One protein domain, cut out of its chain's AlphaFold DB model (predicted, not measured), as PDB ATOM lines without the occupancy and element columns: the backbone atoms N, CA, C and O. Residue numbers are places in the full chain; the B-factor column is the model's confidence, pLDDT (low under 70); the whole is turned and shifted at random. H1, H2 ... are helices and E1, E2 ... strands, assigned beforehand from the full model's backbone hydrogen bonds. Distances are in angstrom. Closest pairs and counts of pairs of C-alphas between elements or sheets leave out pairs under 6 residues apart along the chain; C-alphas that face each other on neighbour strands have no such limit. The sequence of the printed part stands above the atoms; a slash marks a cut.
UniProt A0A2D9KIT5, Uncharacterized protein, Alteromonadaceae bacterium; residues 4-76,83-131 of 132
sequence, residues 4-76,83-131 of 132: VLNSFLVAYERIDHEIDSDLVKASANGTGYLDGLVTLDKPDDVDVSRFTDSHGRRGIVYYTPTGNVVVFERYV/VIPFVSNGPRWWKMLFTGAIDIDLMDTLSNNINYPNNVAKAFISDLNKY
ATOM      1  N   VAL A   4     164.949 128.672 129.865       73.44
ATOM      2  CA  VAL A   4     164.257 127.739 130.775       73.44
ATOM      3  C   VAL A   4     165.033 126.424 130.907       73.44
ATOM      4  O   VAL A   4     165.278 125.967 132.019       73.44
ATOM      5  N   LEU A   5     165.465 125.842 129.780       76.88
ATOM      6  CA  LEU A   5     166.286 124.632 129.775       76.88
ATOM      7  C   LEU A   5     167.631 124.873 130.459       76.88
ATOM      8  O   LEU A   5     167.993 124.109 131.342       76.88
ATOM      9  N   ASN A   6     168.346 125.945 130.114       81.12
ATOM     10  CA  ASN A   6     169.635 126.243 130.741       81.12
ATOM     11  C   ASN A   6     169.517 126.391 132.267       81.12
ATOM     12  O   ASN A   6     170.297 125.797 133.003       81.12
ATOM     13  N   SER A   7     168.514 127.122 132.751       82.06
ATOM     14  CA  SER A   7     168.310 127.339 134.184       82.06
ATOM     15  C   SER A   7     167.918 126.056 134.917       82.06
ATOM     16  O   SER A   7     168.450 125.792 135.995       82.06
ATOM     17  N   PHE A   8     167.094 125.195 134.309       82.75
ATOM     18  CA  PHE A   8     166.849 123.860 134.860       82.75
ATOM     19  C   PHE A   8     168.136 123.035 134.957       82.75
ATOM     20  O   PHE A   8     168.396 122.447 136.002       82.75
ATOM     21  N   LEU A   9     168.951 122.997 133.897       86.12
ATOM     22  CA  LEU A   9     170.203 122.233 133.895       86.12
ATOM     23  C   LEU A   9     171.184 122.748 134.941       86.12
ATOM     24  O   LEU A   9     171.781 121.955 135.657       86.12
ATOM     25  N   VAL A  10     171.300 124.067 135.087       87.19
ATOM     26  CA  VAL A  10     172.116 124.674 136.143       87.19
ATOM     27  C   VAL A  10     171.607 124.267 137.528       87.19
ATOM     28  O   VAL A  10     172.416 123.903 138.375       87.19
ATOM     29  N   ALA A  11     170.293 124.290 137.772       85.06
ATOM     30  CA  ALA A  11     169.731 123.821 139.041       85.06
ATOM     31  C   ALA A  11     170.035 122.331 139.275       85.06
ATOM     32  O   ALA A  11     170.472 121.950 140.357       85.06
ATOM     33  N   TYR A  12     169.836 121.507 138.244       89.38
ATOM     34  CA  TYR A  12     170.018 120.059 138.275       89.38
ATOM     35  C   TYR A  12     171.466 119.648 138.579       89.38
ATOM     36  O   TYR A  12     171.699 118.775 139.412       89.38
ATOM     37  N   GLU A  13     172.446 120.284 137.935       90.81
ATOM     38  CA  GLU A  13     173.869 119.961 138.117       90.81
ATOM     39  C   GLU A  13     174.445 120.461 139.446       90.81
ATOM     40  O   GLU A  13     175.498 119.999 139.871       90.81
ATOM     41  N   ARG A  14     173.763 121.392 140.123       90.06
ATOM     42  CA  ARG A  14     174.159 121.883 141.453       90.06
ATOM     43  C   ARG A  14     173.691 120.990 142.604       90.06
ATOM     44  O   ARG A  14     174.042 121.269 143.746       90.06
ATOM     45  N   ILE A  15     172.845 119.996 142.337       89.94
ATOM     46  CA  ILE A  15     172.306 119.100 143.364       89.94
ATOM     47  C   ILE A  15     173.224 117.881 143.485       89.94
ATOM     48  O   ILE A  15     173.304 117.078 142.559       89.94
ATOM     49  N   ASP A  16     173.869 117.728 144.642       90.56
ATOM     50  CA  ASP A  16     174.810 116.626 144.890       90.56
ATOM     51  C   ASP A  16     174.108 115.288 145.157       90.56
ATOM     52  O   ASP A  16     174.608 114.226 144.784       90.56
ATOM     53  N   HIS A  17     172.944 115.321 145.813       92.50
ATOM     54  CA  HIS A  17     172.238 114.106 146.204       92.50
ATOM     55  C   HIS A  17     171.386 113.561 145.052       92.50
ATOM     56  O   HIS A  17     170.424 114.197 144.608       92.50
ATOM     57  N   GLU A  18     171.714 112.357 144.597       93.88
ATOM     58  CA  GLU A  18     171.008 111.649 143.534       93.88
ATOM     59  C   GLU A  18     170.216 110.464 144.097       93.88
ATOM     60  O   GLU A  18     170.711 109.712 144.934       93.88
ATOM     61  N   ILE A  19     168.974 110.302 143.637       92.25
ATOM     62  CA  ILE A  19     168.087 109.198 144.017       92.25
ATOM     63  C   ILE A  19     167.693 108.369 142.801       92.25
ATOM     64  O   ILE A  19     167.635 108.864 141.674       92.25
ATOM     65  N   ASP A  20     167.356 107.107 143.054       90.00
ATOM     66  CA  ASP A  20     166.845 106.222 142.017       90.00
ATOM     67  C   ASP A  20     165.481 106.715 141.505       90.00
ATOM     68  O   ASP A  20     164.545 106.970 142.273       90.00
ATOM     69  N   SER A  21     165.351 106.824 140.182       85.81
ATOM     70  CA  SER A  21     164.094 107.185 139.529       85.81
ATOM     71  C   SER A  21     162.956 106.205 139.823       85.81
ATOM     72  O   SER A  21     161.789 106.603 139.799       85.81
ATOM     73  N   ASP A  22     163.266 104.942 140.115       84.00
ATOM     74  CA  ASP A  22     162.262 103.928 140.418       84.00
ATOM     75  C   ASP A  22     161.635 104.146 141.801       84.00
ATOM     76  O   ASP A  22     160.436 103.904 141.958       84.00
ATOM     77  N   LEU A  23     162.368 104.740 142.756       84.25
ATOM     78  CA  LEU A  23     161.792 105.213 144.022       84.25
ATOM     79  C   LEU A  23     160.761 106.317 143.763       84.25
ATOM     80  O   LEU A  23     159.634 106.260 144.256       84.25
ATOM     81  N   VAL A  24     161.113 107.290 142.917       82.38
ATOM     82  CA  VAL A  24     160.218 108.398 142.553       82.38
ATOM     83  C   VAL A  24     158.959 107.878 141.851       82.38
ATOM     84  O   VAL A  24     157.851 108.303 142.176       82.38
ATOM     85  N   LYS A  25     159.090 106.918 140.929       77.38
ATOM     86  CA  LYS A  25     157.939 106.298 140.249       77.38
ATOM     87  C   LYS A  25     157.056 105.491 141.199       77.38
ATOM     88  O   LYS A  25     155.838 105.578 141.083       77.38
ATOM     89  N   ALA A  26     157.645 104.728 142.121       76.75
ATOM     90  CA  ALA A  26     156.899 103.949 143.109       76.75
ATOM     91  C   ALA A  26     156.053 104.843 144.032       76.75
ATOM     92  O   ALA A  26     154.991 104.429 144.487       76.75
ATOM     93  N   SER A  27     156.494 106.087 144.248       72.31
ATOM     94  CA  SER A  27     155.773 107.100 145.024       72.31
ATOM     95  C   SER A  27     154.699 107.879 144.244       72.31
ATOM     96  O   SER A  27     154.053 108.761 144.811       72.31
ATOM     97  N   ALA A  28     154.503 107.595 142.949       68.12
ATOM     98  CA  ALA A  28     153.494 108.261 142.128       68.12
ATOM     99  C   ALA A  28     152.073 107.775 142.469       68.12
ATOM    100  O   ALA A  28     151.858 106.601 142.769       68.12
ATOM    101  N   ASN A  29     151.078 108.660 142.352       59.16
ATOM    102  CA  ASN A  29     149.691 108.427 142.784       59.16
ATOM    103  C   ASN A  29     148.883 107.487 141.862       59.16
ATOM    104  O   ASN A  29     147.802 107.833 141.391       59.16
ATOM    105  N   GLY A  30     149.394 106.287 141.574       43.72
ATOM    106  CA  GLY A  30     148.679 105.193 140.900       43.72
ATOM    107  C   GLY A  30     148.337 105.409 139.418       43.72
ATOM    108  O   GLY A  30     148.015 104.450 138.726       43.72
ATOM    109  N   THR A  31     148.447 106.632 138.892       48.03
ATOM    110  CA  THR A  31     148.152 106.968 137.487       48.03
ATOM    111  C   THR A  31     149.357 106.808 136.557       48.03
ATOM    112  O   THR A  31     149.246 107.052 135.357       48.03
ATOM    113  N   GLY A  32     150.528 106.439 137.091       48.00
ATOM    114  CA  GLY A  32     151.795 106.453 136.348       48.00
ATOM    115  C   GLY A  32     152.297 107.867 136.023       48.00
ATOM    116  O   GLY A  32     153.335 108.022 135.379       48.00
ATOM    117  N   TYR A  33     151.585 108.895 136.489       53.19
ATOM    118  CA  TYR A  33     151.977 110.292 136.418       53.19
ATOM    119  C   TYR A  33     152.237 110.817 137.826       53.19
ATOM    120  O   TYR A  33     151.549 110.467 138.785       53.19
ATOM    121  N   LEU A  34     153.234 111.692 137.940       60.47
ATOM    122  CA  LEU A  34     153.440 112.515 139.125       60.47
ATOM    123  C   LEU A  34     152.337 113.591 139.119       60.47
ATOM    124  O   LEU A  34     152.567 114.723 138.698       60.47
ATOM    125  N   ASP A  35     151.111 113.198 139.463       60.47
ATOM    126  CA  ASP A  35     149.955 114.085 139.607       60.47
ATOM    127  C   ASP A  35     149.621 114.223 141.095       60.47
ATOM    128  O   ASP A  35     149.173 113.274 141.745       60.47
ATOM    129  N   GLY A  36     149.918 115.395 141.652       64.94
ATOM    130  CA  GLY A  36     149.905 115.637 143.091       64.94
ATOM    131  C   GLY A  36     151.240 115.332 143.771       64.94
ATOM    132  O   GLY A  36     152.171 114.793 143.169       64.94
ATOM    133  N   LEU A  37     151.331 115.723 145.045       73.50
ATOM    134  CA  LEU A  37     152.521 115.503 145.867       73.50
ATOM    135  C   LEU A  37     152.839 114.007 145.946       73.50
ATOM    136  O   LEU A  37     151.923 113.189 146.043       73.50
ATOM    137  N   VAL A  38     154.128 113.672 145.906       77.75
ATOM    138  CA  VAL A  38     154.597 112.298 146.112       77.75
ATOM    139  C   VAL A  38     155.170 112.140 147.507       77.75
ATOM    140  O   VAL A  38     155.776 113.065 148.038       77.75
ATOM    141  N   THR A  39     155.019 110.970 148.106       80.94
ATOM    142  CA  THR A  39     155.558 110.708 149.441       80.94
ATOM    143  C   THR A  39     156.814 109.859 149.309       80.94
ATOM    144  O   THR A  39     156.745 108.674 149.008       80.94
ATOM    145  N   LEU A  40     157.966 110.496 149.505       84.25
ATOM    146  CA  LEU A  40     159.277 109.855 149.616       84.25
ATOM    147  C   LEU A  40     159.871 110.227 150.968       84.25
ATOM    148  O   LEU A  40     159.730 111.377 151.400       84.25
ATOM    149  N   ASP A  41     160.571 109.285 151.583       85.25
ATOM    150  CA  ASP A  41     161.330 109.561 152.794       85.25
ATOM    151  C   ASP A  41     162.433 110.575 152.483       85.25
ATOM    152  O   ASP A  41     163.178 110.447 151.507       85.25
ATOM    153  N   LYS A  42     162.489 111.628 153.301       84.38
ATOM    154  CA  LYS A  42     163.503 112.671 153.194       84.38
ATOM    155  C   LYS A  42     164.809 112.150 153.814       84.38
ATOM    156  O   LYS A  42     164.781 111.809 154.996       84.38
ATOM    157  N   PRO A  43     165.934 112.126 153.080       86.62
ATOM    158  CA  PRO A  43     167.236 111.837 153.670       86.62
ATOM    159  C   PRO A  43     167.670 112.942 154.644       86.62
ATOM    160  O   PRO A  43     167.333 114.117 154.456       86.62
ATOM    161  N   ASP A  44     168.442 112.575 155.666       85.31
ATOM    162  CA  ASP A  44     168.973 113.528 156.646       85.31
ATOM    163  C   ASP A  44     169.809 114.613 155.955       85.31
ATOM    164  O   ASP A  44     170.604 114.327 155.064       85.31
ATOM    165  N   ASP A  45     169.597 115.872 156.345       83.94
ATOM    166  CA  ASP A  45     170.275 117.058 155.800       83.94
ATOM    167  C   ASP A  45     170.144 117.279 154.274       83.94
ATOM    168  O   ASP A  45     170.806 118.150 153.707       83.94
ATOM    169  N   VAL A  46     169.235 116.564 153.598       86.56
ATOM    170  CA  VAL A  46     168.990 116.704 152.155       86.56
ATOM    171  C   VAL A  46     167.649 117.383 151.901       86.56
ATOM    172  O   VAL A  46     166.584 116.794 152.056       86.56
ATOM    173  N   ASP A  47     167.679 118.637 151.455       83.69
ATOM    174  CA  ASP A  47     166.465 119.392 151.112       83.69
ATOM    175  C   ASP A  47     165.972 119.143 149.681       83.69
ATOM    176  O   ASP A  47     164.788 119.352 149.387       83.69
ATOM    177  N   VAL A  48     166.867 118.693 148.801       87.94
ATOM    178  CA  VAL A  48     166.613 118.516 147.372       87.94
ATOM    179  C   VAL A  48     167.389 117.314 146.859       87.94
ATOM    180  O   VAL A  48     168.519 117.070 147.272       87.94
ATOM    181  N   SER A  49     166.803 116.565 145.935       91.88
ATOM    182  CA  SER A  49     167.493 115.491 145.222       91.88
ATOM    183  C   SER A  49     167.260 115.571 143.732       91.88
ATOM    184  O   SER A  49     166.252 116.109 143.278       91.88
ATOM    185  N   ARG A  50     168.186 115.009 142.966       93.06
ATOM    186  CA  ARG A  50     168.044 114.840 141.525       93.06
ATOM    187  C   ARG A  50     167.860 113.370 141.168       93.06
ATOM    188  O   ARG A  50     168.242 112.492 141.932       93.06
ATOM    189  N   PHE A  51     167.277 113.103 140.011       92.50
ATOM    190  CA  PHE A  51     167.226 111.762 139.435       92.50
ATOM    191  C   PHE A  51     167.291 111.833 137.914       92.50
ATOM    192  O   PHE A  51     166.957 112.859 137.309       92.50
ATOM    193  N   THR A  52     167.699 110.727 137.300       90.69
ATOM    194  CA  THR A  52     167.562 110.493 135.861       90.69
ATOM    195  C   THR A  52     166.772 109.214 135.658       90.69
ATOM    196  O   THR A  52     167.082 108.192 136.261       90.69
ATOM    197  N   ASP A  53     165.720 109.266 134.843       85.25
ATOM    198  CA  ASP A  53     164.920 108.079 134.559       85.25
ATOM    199  C   ASP A  53     165.550 107.172 133.491       85.25
ATOM    200  O   ASP A  53     166.516 107.523 132.816       85.25
ATOM    201  N   SER A  54     164.955 105.997 133.287       82.06
ATOM    202  CA  SER A  54     165.409 105.006 132.301       82.06
ATOM    203  C   SER A  54     165.392 105.489 130.841       82.06
ATOM    204  O   SER A  54     165.893 104.790 129.966       82.06
ATOM    205  N   HIS A  55     164.797 106.650 130.557       79.88
ATOM    206  CA  HIS A  55     164.759 107.285 129.237       79.88
ATOM    207  C   HIS A  55     165.670 108.521 129.168       79.88
ATOM    208  O   HIS A  55     165.599 109.274 128.197       79.88
ATOM    209  N   GLY A  56     166.510 108.746 130.185       80.56
ATOM    210  CA  GLY A  56     167.424 109.884 130.261       80.56
ATOM    211  C   GLY A  56     166.761 111.195 130.684       80.56
ATOM    212  O   GLY A  56     167.373 112.250 130.539       80.56
ATOM    213  N   ARG A  57     165.519 111.158 131.186       82.44
ATOM    214  CA  ARG A  57     164.810 112.362 131.630       82.44
ATOM    215  C   ARG A  57     165.292 112.776 133.005       82.44
ATOM    216  O   ARG A  57     165.280 111.977 133.940       82.44
ATOM    217  N   ARG A  58     165.626 114.050 133.130       88.12
ATOM    218  CA  ARG A  58     166.095 114.658 134.373       88.12
ATOM    219  C   ARG A  58     164.926 115.152 135.211       88.12
ATOM    220  O   ARG A  58     163.959 115.719 134.690       88.12
ATOM    221  N   GLY A  59     165.038 114.976 136.520       88.12
ATOM    222  CA  GLY A  59     164.089 115.523 137.474       88.12
ATOM    223  C   GLY A  59     164.729 115.945 138.788       88.12
ATOM    224  O   GLY A  59     165.790 115.462 139.172       88.12
ATOM    225  N   ILE A  60     164.061 116.872 139.461       89.00
ATOM    226  CA  ILE A  60     164.429 117.438 140.755       89.00
ATOM    227  C   ILE A  60     163.273 117.177 141.719       89.00
ATOM    228  O   ILE A  60     162.123 117.468 141.390       89.00
ATOM    229  N   VAL A  61     163.576 116.651 142.900       87.88
ATOM    230  CA  VAL A  61     162.642 116.402 143.996       87.88
ATOM    231  C   VAL A  61     162.941 117.368 145.134       87.88
ATOM    232  O   VAL A  61     164.047 117.391 145.662       87.88
ATOM    233  N   TYR A  62     161.934 118.132 145.533       85.25
ATOM    234  CA  TYR A  62     161.920 118.974 146.718       85.25
ATOM    235  C   TYR A  62     161.204 118.243 147.838       85.25
ATOM    236  O   TYR A  62     160.009 117.954 147.720       85.25
ATOM    237  N   TYR A  63     161.916 117.977 148.928       82.06
ATOM    238  CA  TYR A  63     161.297 117.364 150.094       82.06
ATOM    239  C   TYR A  63     160.509 118.406 150.866       82.06
ATOM    240  O   TYR A  63     161.076 119.434 151.225       82.06
ATOM    241  N   THR A  64     159.229 118.165 151.143       75.06
ATOM    242  CA  THR A  64     158.419 119.094 151.946       75.06
ATOM    243  C   THR A  64     157.644 118.352 153.035       75.06
ATOM    244  O   THR A  64     157.351 117.168 152.867       75.06
ATOM    245  N   PRO A  65     157.260 119.023 154.139       71.19
ATOM    246  CA  PRO A  65     156.513 118.377 155.220       71.19
ATOM    247  C   PRO A  65     155.151 117.800 154.804       71.19
ATOM    248  O   PRO A  65     154.637 116.919 155.484       71.19
ATOM    249  N   THR A  66     154.544 118.296 153.721       68.44
ATOM    250  CA  THR A  66     153.204 117.885 153.262       68.44
ATOM    251  C   THR A  66     153.237 116.929 152.071       68.44
ATOM    252  O   THR A  66     152.185 116.539 151.565       68.44
ATOM    253  N   GLY A  67     154.433 116.543 151.627       74.56
ATOM    254  CA  GLY A  67     154.656 115.728 150.442       74.56
ATOM    255  C   GLY A  67     155.577 116.426 149.446       74.56
ATOM    256  O   GLY A  67     155.667 117.651 149.369       74.56
ATOM    257  N   ASN A  68     156.302 115.633 148.682       81.50
ATOM    258  CA  ASN A  68     157.424 116.090 147.886       81.50
ATOM    259  C   ASN A  68     156.963 116.589 146.520       81.50
ATOM    260  O   ASN A  68     156.075 116.018 145.870       81.50
ATOM    261  N   VAL A  69     157.599 117.670 146.080       81.88
ATOM    262  CA  VAL A  69     157.344 118.273 144.776       81.88
ATOM    263  C   VAL A  69     158.433 117.844 143.812       81.88
ATOM    264  O   VAL A  69     159.612 118.022 144.072       81.88
ATOM    265  N   VAL A  70     158.034 117.328 142.667       83.00
ATOM    266  CA  VAL A  70     158.903 116.904 141.585       83.00
ATOM    267  C   VAL A  70     158.756 117.861 140.410       83.00
ATOM    268  O   VAL A  70     157.641 118.159 139.977       83.00
ATOM    269  N   VAL A  71     159.886 118.324 139.886       83.56
ATOM    270  CA  VAL A  71     160.012 119.068 138.629       83.56
ATOM    271  C   VAL A  71     160.789 118.196 137.653       83.56
ATOM    272  O   VAL A  71     161.900 117.790 137.970       83.56
ATOM    273  N   PHE A  72     160.233 117.876 136.487       81.75
ATOM    274  CA  PHE A  72     160.838 116.889 135.587       81.75
ATOM    275  C   PHE A  72     160.580 117.178 134.110       81.75
ATOM    276  O   PHE A  72     159.608 117.844 133.739       81.75
ATOM    277  N   GLU A  73     161.453 116.644 133.260       78.81
ATOM    278  CA  GLU A  73     161.323 116.718 131.805       78.81
ATOM    279  C   GLU A  73     160.107 115.917 131.308       78.81
ATOM    280  O   GLU A  73     159.919 114.729 131.612       78.81
ATOM    281  N   ARG A  74     159.252 116.564 130.508       73.12
ATOM    282  CA  ARG A  74     158.116 115.909 129.851       73.12
ATOM    283  C   ARG A  74     158.587 115.153 128.609       73.12
ATOM    284  O   ARG A  74     159.454 115.618 127.878       73.12
ATOM    285  N   TYR A  75     157.945 114.020 128.321       62.28
ATOM    286  CA  TYR A  75     158.106 113.346 127.032       62.28
ATOM    287  C   TYR A  75     157.686 114.264 125.883       62.28
ATOM    288  O   TYR A  75     156.527 114.680 125.811       62.28
ATOM    289  N   VAL A  76     158.601 114.503 124.946       59.84
ATOM    290  CA  VAL A  76     158.282 115.099 123.648       59.84
ATOM    291  C   VAL A  76     158.396 113.997 122.601       59.84
ATOM    292  O   VAL A  76     159.481 113.675 122.126       59.84
ATOM    293  N   VAL A  83     162.467 123.121 122.626       52.41
ATOM    294  CA  VAL A  83     161.732 123.369 123.862       52.41
ATOM    295  C   VAL A  83     161.432 122.031 124.522       52.41
ATOM    296  O   VAL A  83     160.444 121.379 124.200       52.41
ATOM    297  N   ILE A  84     162.277 121.635 125.473       60.41
ATOM    298  CA  ILE A  84     161.954 120.568 126.425       60.41
ATOM    299  C   ILE A  84     160.987 121.177 127.454       60.41
ATOM    300  O   ILE A  84     161.398 122.062 128.208       60.41
ATOM    301  N   PRO A  85     159.699 120.783 127.487       67.25
ATOM    302  CA  PRO A  85     158.772 121.303 128.475       67.25
ATOM    303  C   PRO A  85     159.026 120.609 129.813       67.25
ATOM    304  O   PRO A  85     159.010 119.381 129.900       67.25
ATOM    305  N   PHE A  86     159.211 121.395 130.868       71.25
ATOM    306  CA  PHE A  86     159.264 120.897 132.239       71.25
ATOM    307  C   PHE A  86     157.871 120.925 132.856       71.25
ATOM    308  O   PHE A  86     157.075 121.832 132.606       71.25
ATOM    309  N   VAL A  87     157.569 119.930 133.683       73.25
ATOM    310  CA  VAL A  87     156.301 119.823 134.408       73.25
ATOM    311  C   VAL A  87     156.553 119.647 135.898       73.25
ATOM    312  O   VAL A  87     157.581 119.114 136.305       73.25
ATOM    313  N   SER A  88     155.597 120.104 136.708       75.69
ATOM    314  CA  SER A  88     155.596 119.886 138.152       75.69
ATOM    315  C   SER A  88     154.316 119.191 138.602       75.69
ATOM    316  O   SER A  88     153.213 119.582 138.189       75.69
ATOM    317  N   ASN A  89     154.487 118.204 139.483       74.81
ATOM    318  CA  ASN A  89     153.405 117.512 140.189       74.81
ATOM    319  C   ASN A  89     152.784 118.355 141.313       74.81
ATOM    320  O   ASN A  89     151.777 117.963 141.899       74.81
ATOM    321  N   GLY A  90     153.393 119.501 141.625       70.12
ATOM    322  CA  GLY A  90     152.976 120.346 142.722       70.12
ATOM    323  C   GLY A  90     151.528 120.829 142.540       70.12
ATOM    324  O   GLY A  90     151.100 121.126 141.413       70.12
ATOM    325  N   PRO A  91     150.761 120.937 143.637       64.00
ATOM    326  CA  PRO A  91     149.412 121.498 143.627       64.00
ATOM    327  C   PRO A  91     149.403 122.939 143.094       64.00
ATOM    328  O   PRO A  91     150.428 123.617 143.048       64.00
ATOM    329  N   ARG A  92     148.228 123.446 142.692       61.28
ATOM    330  CA  ARG A  92     148.113 124.791 142.091       61.28
ATOM    331  C   ARG A  92     148.726 125.897 142.947       61.28
ATOM    332  O   ARG A  92     149.328 126.790 142.373       61.28
ATOM    333  N   TRP A  93     148.634 125.823 144.274       58.66
ATOM    334  CA  TRP A  93     149.243 126.814 145.167       58.66
ATOM    335  C   TRP A  93     150.777 126.837 145.070       58.66
ATOM    336  O   TRP A  93     151.366 127.909 145.119       58.66
ATOM    337  N   TRP A  94     151.422 125.694 144.810       59.91
ATOM    338  CA  TRP A  94     152.852 125.646 144.495       59.91
ATOM    339  C   TRP A  94     153.146 126.386 143.195       59.91
ATOM    340  O   TRP A  94     154.068 127.180 143.112       59.91
ATOM    341  N   LYS A  95     152.297 126.176 142.184       56.81
ATOM    342  CA  LYS A  95     152.369 126.883 140.897       56.81
ATOM    343  C   LYS A  95     152.001 128.369 141.019       56.81
ATOM    344  O   LYS A  95     152.326 129.128 140.124       56.81
ATOM    345  N   MET A  96     151.324 128.799 142.087       49.91
ATOM    346  CA  MET A  96     150.995 130.212 142.336       49.91
ATOM    347  C   MET A  96     152.166 130.999 142.925       49.91
ATOM    348  O   MET A  96     152.223 132.206 142.723       49.91
ATOM    349  N   LEU A  97     153.125 130.329 143.574       52.66
ATOM    350  CA  LEU A  97     154.433 130.923 143.885       52.66
ATOM    351  C   LEU A  97     155.194 131.335 142.614       52.66
ATOM    352  O   LEU A  97     156.149 132.098 142.680       52.66
ATOM    353  N   PHE A  98     154.751 130.810 141.472       46.72
ATOM    354  CA  PHE A  98     155.443 130.807 140.199       46.72
ATOM    355  C   PHE A  98     154.434 130.941 139.056       46.72
ATOM    356  O   PHE A  98     154.275 130.013 138.274       46.72
ATOM    357  N   THR A  99     153.646 132.023 139.069       40.59
ATOM    358  CA  THR A  99     152.905 132.582 137.913       40.59
ATOM    359  C   THR A  99     152.215 131.620 136.933       40.59
ATOM    360  O   THR A  99     151.914 132.016 135.820       40.59
ATOM    361  N   GLY A 100     151.830 130.403 137.334       47.69
ATOM    362  CA  GLY A 100     151.165 129.439 136.457       47.69
ATOM    363  C   GLY A 100     152.037 128.944 135.289       47.69
ATOM    364  O   GLY A 100     152.429 129.688 134.403       47.69
ATOM    365  N   ALA A 101     152.220 127.622 135.228       53.12
ATOM    366  CA  ALA A 101     153.202 126.941 134.375       53.12
ATOM    367  C   ALA A 101     154.654 127.222 134.788       53.12
ATOM    368  O   ALA A 101     154.964 128.191 135.465       53.12
ATOM    369  N   ILE A 102     155.547 126.294 134.446       62.53
ATOM    370  CA  ILE A 102     156.970 126.498 134.684       62.53
ATOM    371  C   ILE A 102     157.466 127.519 133.664       62.53
ATOM    372  O   ILE A 102     157.613 127.189 132.486       62.53
ATOM    373  N   ASP A 103     157.686 128.745 134.122       64.69
ATOM    374  CA  ASP A 103     158.235 129.836 133.330       64.69
ATOM    375  C   ASP A 103     159.723 130.074 133.637       64.69
ATOM    376  O   ASP A 103     160.382 129.317 134.360       64.69
ATOM    377  N   ILE A 104     160.281 131.097 132.991       66.81
ATOM    378  CA  ILE A 104     161.697 131.438 133.099       66.81
ATOM    379  C   ILE A 104     162.071 131.958 134.490       66.81
ATOM    380  O   ILE A 104     163.128 131.592 134.989       66.81
ATOM    381  N   ASP A 105     161.194 132.727 135.132       68.69
ATOM    382  CA  ASP A 105     161.464 133.354 136.428       68.69
ATOM    383  C   ASP A 105     161.500 132.303 137.543       68.69
ATOM    384  O   ASP A 105     162.367 132.337 138.426       68.69
ATOM    385  N   LEU A 106     160.617 131.300 137.467       70.88
ATOM    386  CA  LEU A 106     160.693 130.128 138.332       70.88
ATOM    387  C   LEU A 106     162.001 129.366 138.112       70.88
ATOM    388  O   LEU A 106     162.697 129.064 139.079       70.88
ATOM    389  N   MET A 107     162.362 129.061 136.866       74.94
ATOM    390  CA  MET A 107     163.587 128.302 136.600       74.94
ATOM    391  C   MET A 107     164.854 129.062 136.999       74.94
ATOM    392  O   MET A 107     165.781 128.450 137.525       74.94
ATOM    393  N   ASP A 108     164.882 130.382 136.830       74.06
ATOM    394  CA  ASP A 108     165.971 131.238 137.303       74.06
ATOM    395  C   ASP A 108     166.029 131.282 138.836       74.06
ATOM    396  O   ASP A 108     167.108 131.288 139.431       74.06
ATOM    397  N   THR A 109     164.879 131.254 139.511       72.88
ATOM    398  CA  THR A 109     164.837 131.161 140.976       72.88
ATOM    399  C   THR A 109     165.385 129.821 141.456       72.88
ATOM    400  O   THR A 109     166.200 129.802 142.380       72.88
ATOM    401  N   LEU A 110     164.995 128.716 140.812       73.00
ATOM    402  CA  LEU A 110     165.512 127.380 141.120       73.00
ATOM    403  C   LEU A 110     167.018 127.287 140.871       73.00
ATOM    404  O   LEU A 110     167.745 126.768 141.714       73.00
ATOM    405  N   SER A 111     167.496 127.817 139.742       74.94
ATOM    406  CA  SER A 111     168.912 127.764 139.374       74.94
ATOM    407  C   SER A 111     169.794 128.539 140.340       74.94
ATOM    408  O   SER A 111     170.906 128.098 140.622       74.94
ATOM    409  N   ASN A 112     169.299 129.650 140.892       78.81
ATOM    410  CA  ASN A 112     170.027 130.467 141.858       78.81
ATOM    411  C   ASN A 112     169.862 129.977 143.303       78.81
ATOM    412  O   ASN A 112     170.811 130.073 144.082       78.81
ATOM    413  N   ASN A 113     168.704 129.409 143.647       74.81
ATOM    414  CA  ASN A 113     168.343 129.030 145.007       74.81
ATOM    415  C   ASN A 113     167.740 127.619 145.047       74.81
ATOM    416  O   ASN A 113     166.553 127.444 145.314       74.81
ATOM    417  N   ILE A 114     168.566 126.592 144.841       71.25
ATOM    418  CA  ILE A 114     168.088 125.203 144.810       71.25
ATOM    419  C   ILE A 114     167.324 124.812 146.090       71.25
ATOM    420  O   ILE A 114     166.311 124.145 146.002       71.25
ATOM    421  N   ASN A 115     167.673 125.331 147.272       67.88
ATOM    422  CA  ASN A 115     166.964 125.011 148.527       67.88
ATOM    423  C   ASN A 115     165.734 125.905 148.810       67.88
ATOM    424  O   ASN A 115     165.039 125.724 149.813       67.88
ATOM    425  N   TYR A 116     165.447 126.881 147.942       62.72
ATOM    426  CA  TYR A 116     164.366 127.863 148.096       62.72
ATOM    427  C   TYR A 116     162.983 127.268 148.357       62.72
ATOM    428  O   TYR A 116     162.269 127.790 149.224       62.72
ATOM    429  N   PRO A 117     162.575 126.172 147.687       59.56
ATOM    430  CA  PRO A 117     161.191 125.743 147.790       59.56
ATOM    431  C   PRO A 117     160.850 125.178 149.170       59.56
ATOM    432  O   PRO A 117     159.696 125.234 149.582       59.56
ATOM    433  N   ASN A 118     161.851 124.734 149.936       55.38
ATOM    434  CA  ASN A 118     161.665 124.230 151.292       55.38
ATOM    435  C   ASN A 118     161.280 125.339 152.288       55.38
ATOM    436  O   ASN A 118     160.391 125.157 153.119       55.38
ATOM    437  N   ASN A 119     161.897 126.519 152.181       54.38
ATOM    438  CA  ASN A 119     161.606 127.652 153.068       54.38
ATOM    439  C   ASN A 119     160.263 128.312 152.741       54.38
ATOM    440  O   ASN A 119     159.531 128.702 153.650       54.38
ATOM    441  N   VAL A 120     159.903 128.374 151.457       54.91
ATOM    442  CA  VAL A 120     158.599 128.888 151.027       54.91
ATOM    443  C   VAL A 120     157.482 127.900 151.375       54.91
ATOM    444  O   VAL A 120     156.473 128.315 151.939       54.91
ATOM    445  N   ALA A 121     157.680 126.591 151.167       54.22
ATOM    446  CA  ALA A 121     156.739 125.566 151.628       54.22
ATOM    447  C   ALA A 121     156.480 125.679 153.134       54.22
ATOM    448  O   ALA A 121     155.330 125.728 153.559       54.22
ATOM    449  N   LYS A 122     157.545 125.777 153.944       54.59
ATOM    450  CA  LYS A 122     157.445 125.944 155.402       54.59
ATOM    451  C   LYS A 122     156.689 127.215 155.792       54.59
ATOM    452  O   LYS A 122     155.854 127.155 156.691       54.59
ATOM    453  N   ALA A 123     156.943 128.339 155.118       55.28
ATOM    454  CA  ALA A 123     156.238 129.597 155.368       55.28
ATOM    455  C   ALA A 123     154.734 129.483 155.064       55.28
ATOM    456  O   ALA A 123     153.909 129.865 155.891       55.28
ATOM    457  N   PHE A 124     154.371 128.874 153.934       53.91
ATOM    458  CA  PHE A 124     152.969 128.678 153.553       53.91
ATOM    459  C   PHE A 124     152.247 127.630 154.406       53.91
ATOM    460  O   PHE A 124     151.078 127.816 154.723       53.91
ATOM    461  N   ILE A 125     152.921 126.550 154.814       52.41
ATOM    462  CA  ILE A 125     152.360 125.542 155.731       52.41
ATOM    463  C   ILE A 125     152.130 126.153 157.116       52.41
ATOM    464  O   ILE A 125     151.091 125.912 157.723       52.41
ATOM    465  N   SER A 126     153.064 126.978 157.599       54.38
ATOM    466  CA  SER A 126     152.885 127.744 158.837       54.38
ATOM    467  C   SER A 126     151.655 128.647 158.757       54.38
ATOM    468  O   SER A 126     150.863 128.673 159.693       54.38
ATOM    469  N   ASP A 127     151.442 129.327 157.629       46.94
ATOM    470  CA  ASP A 127     150.251 130.152 157.429       46.94
ATOM    471  C   ASP A 127     148.965 129.332 157.281       46.94
ATOM    472  O   ASP A 127     147.967 129.681 157.899       46.94
ATOM    473  N   LEU A 128     148.964 128.211 156.555       45.16
ATOM    474  CA  LEU A 128     147.793 127.330 156.433       45.16
ATOM    475  C   LEU A 128     147.364 126.733 157.780       45.16
ATOM    476  O   LEU A 128     146.171 126.689 158.071       45.16
ATOM    477  N   ASN A 129     148.325 126.345 158.621       47.16
ATOM    478  CA  ASN A 129     148.060 125.829 159.965       47.16
ATOM    479  C   ASN A 129     147.561 126.910 160.939       47.16
ATOM    480  O   ASN A 129     147.019 126.563 161.981       47.16
ATOM    481  N   LYS A 130     147.714 128.209 160.633       50.34
ATOM    482  CA  LYS A 130     147.085 129.290 161.422       50.34
ATOM    483  C   LYS A 130     145.581 129.413 161.166       50.34
ATOM    484  O   LYS A 130     144.901 130.093 161.928       50.34
ATOM    485  N   TYR A 131     145.081 128.813 160.086       41.09
ATOM    486  CA  TYR A 131     143.674 128.865 159.685       41.09
ATOM    487  C   TYR A 131     142.931 127.536 159.922       41.09
ATOM    488  O   TYR A 131     141.809 127.382 159.435       41.09
TER     489      TYR A 131
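Overview. This is residues 4 to 76 and 83 to 131 of the 132 residues of an uncharacterized protein of Alteromonadaceae bacterium (UniProt A0A2D9KIT5). A small twisted sheet of four strands makes the core, with H1 crossing one face, H4 side by side with H1 farther out, and H2 standing on the opposite face. H5 runs outward from the sheet, and residues 126 to 131, of which 126 to 129 belong to H5, stick out and stand free. The printed part has 122 residues, with five named helices and four named strands that follow along the chain as H1 H2 E1 E2 E3 E4 H3 H4 H5; the class is mixed, helices and strands, and the antiparallel sheet has the order E1 E2 E3 E4. It is compact, with a radius of gyration of the C-alphas of 13.5 A and spans of 43 by 30 by 28 A.

Arrangement. E1, residues 48 to 52, E2, residues 58 to 62, and E3, residues 69 to 73, form a meander, each strand the antiparallel neighbour of the one before, in two hairpins. N 49 and O 61 are 2.9 A apart, and N 60 and O 71 2.8 A, within hydrogen-bond range. E4, residues 86 to 88, is antiparallel to E3, with N 72 and O 87 at 2.9 A. H1, residues 4 to 13, runs across the strands at a height over the sheet of 9.6 A; its closest C-alphas to E2 are Tyr 12 and Ile 60, 6.7 A. H4, residues 104 to 112, touches H1 at Ala 11 and Ser 111, closest C-alphas 4.0 A, the same way at a shallow tilt of 19 degrees. H2, residues 21 to 26, stands up from the sheet on the opposite face to H1; the closest C-alphas to E1 are Ser 21 and Phe 51, 5.5 A. H5, residues 116 to 129, is on the sheet, with Tyr 62 and Pro 117 the closest C-alphas to E2, 6.9 A. H3, residues 92 to 96, is not on the sheet but is near H5. In H1 to H5 every O i to N i+4 pair is within hydrogen-bond range.

Along the chain. H1 begins at C-alpha 4 (164.257, 127.739, 130.775) and is 14.4 A long. E1 measures 14.1 A, E2 and E3 13.7 A each. H4 is 12.1 A long, and H5 20.3 A, ending at C-alpha 129 (148.060, 125.829, 159.965).

Size, cuts and confidence. The C-alphas of His 55 and Tyr 131 are farthest apart, 42.9 A. Residues 77 to 82 are not printed; C-alphas 76 and 83 are 9.0 A apart across the cut. The link from H2 to E1 is long, with 21 residues. The mean pLDDT of the printed part is 72.1, and residues 28 to 36, 91 to 105 and 115 to 131 are among those under 70.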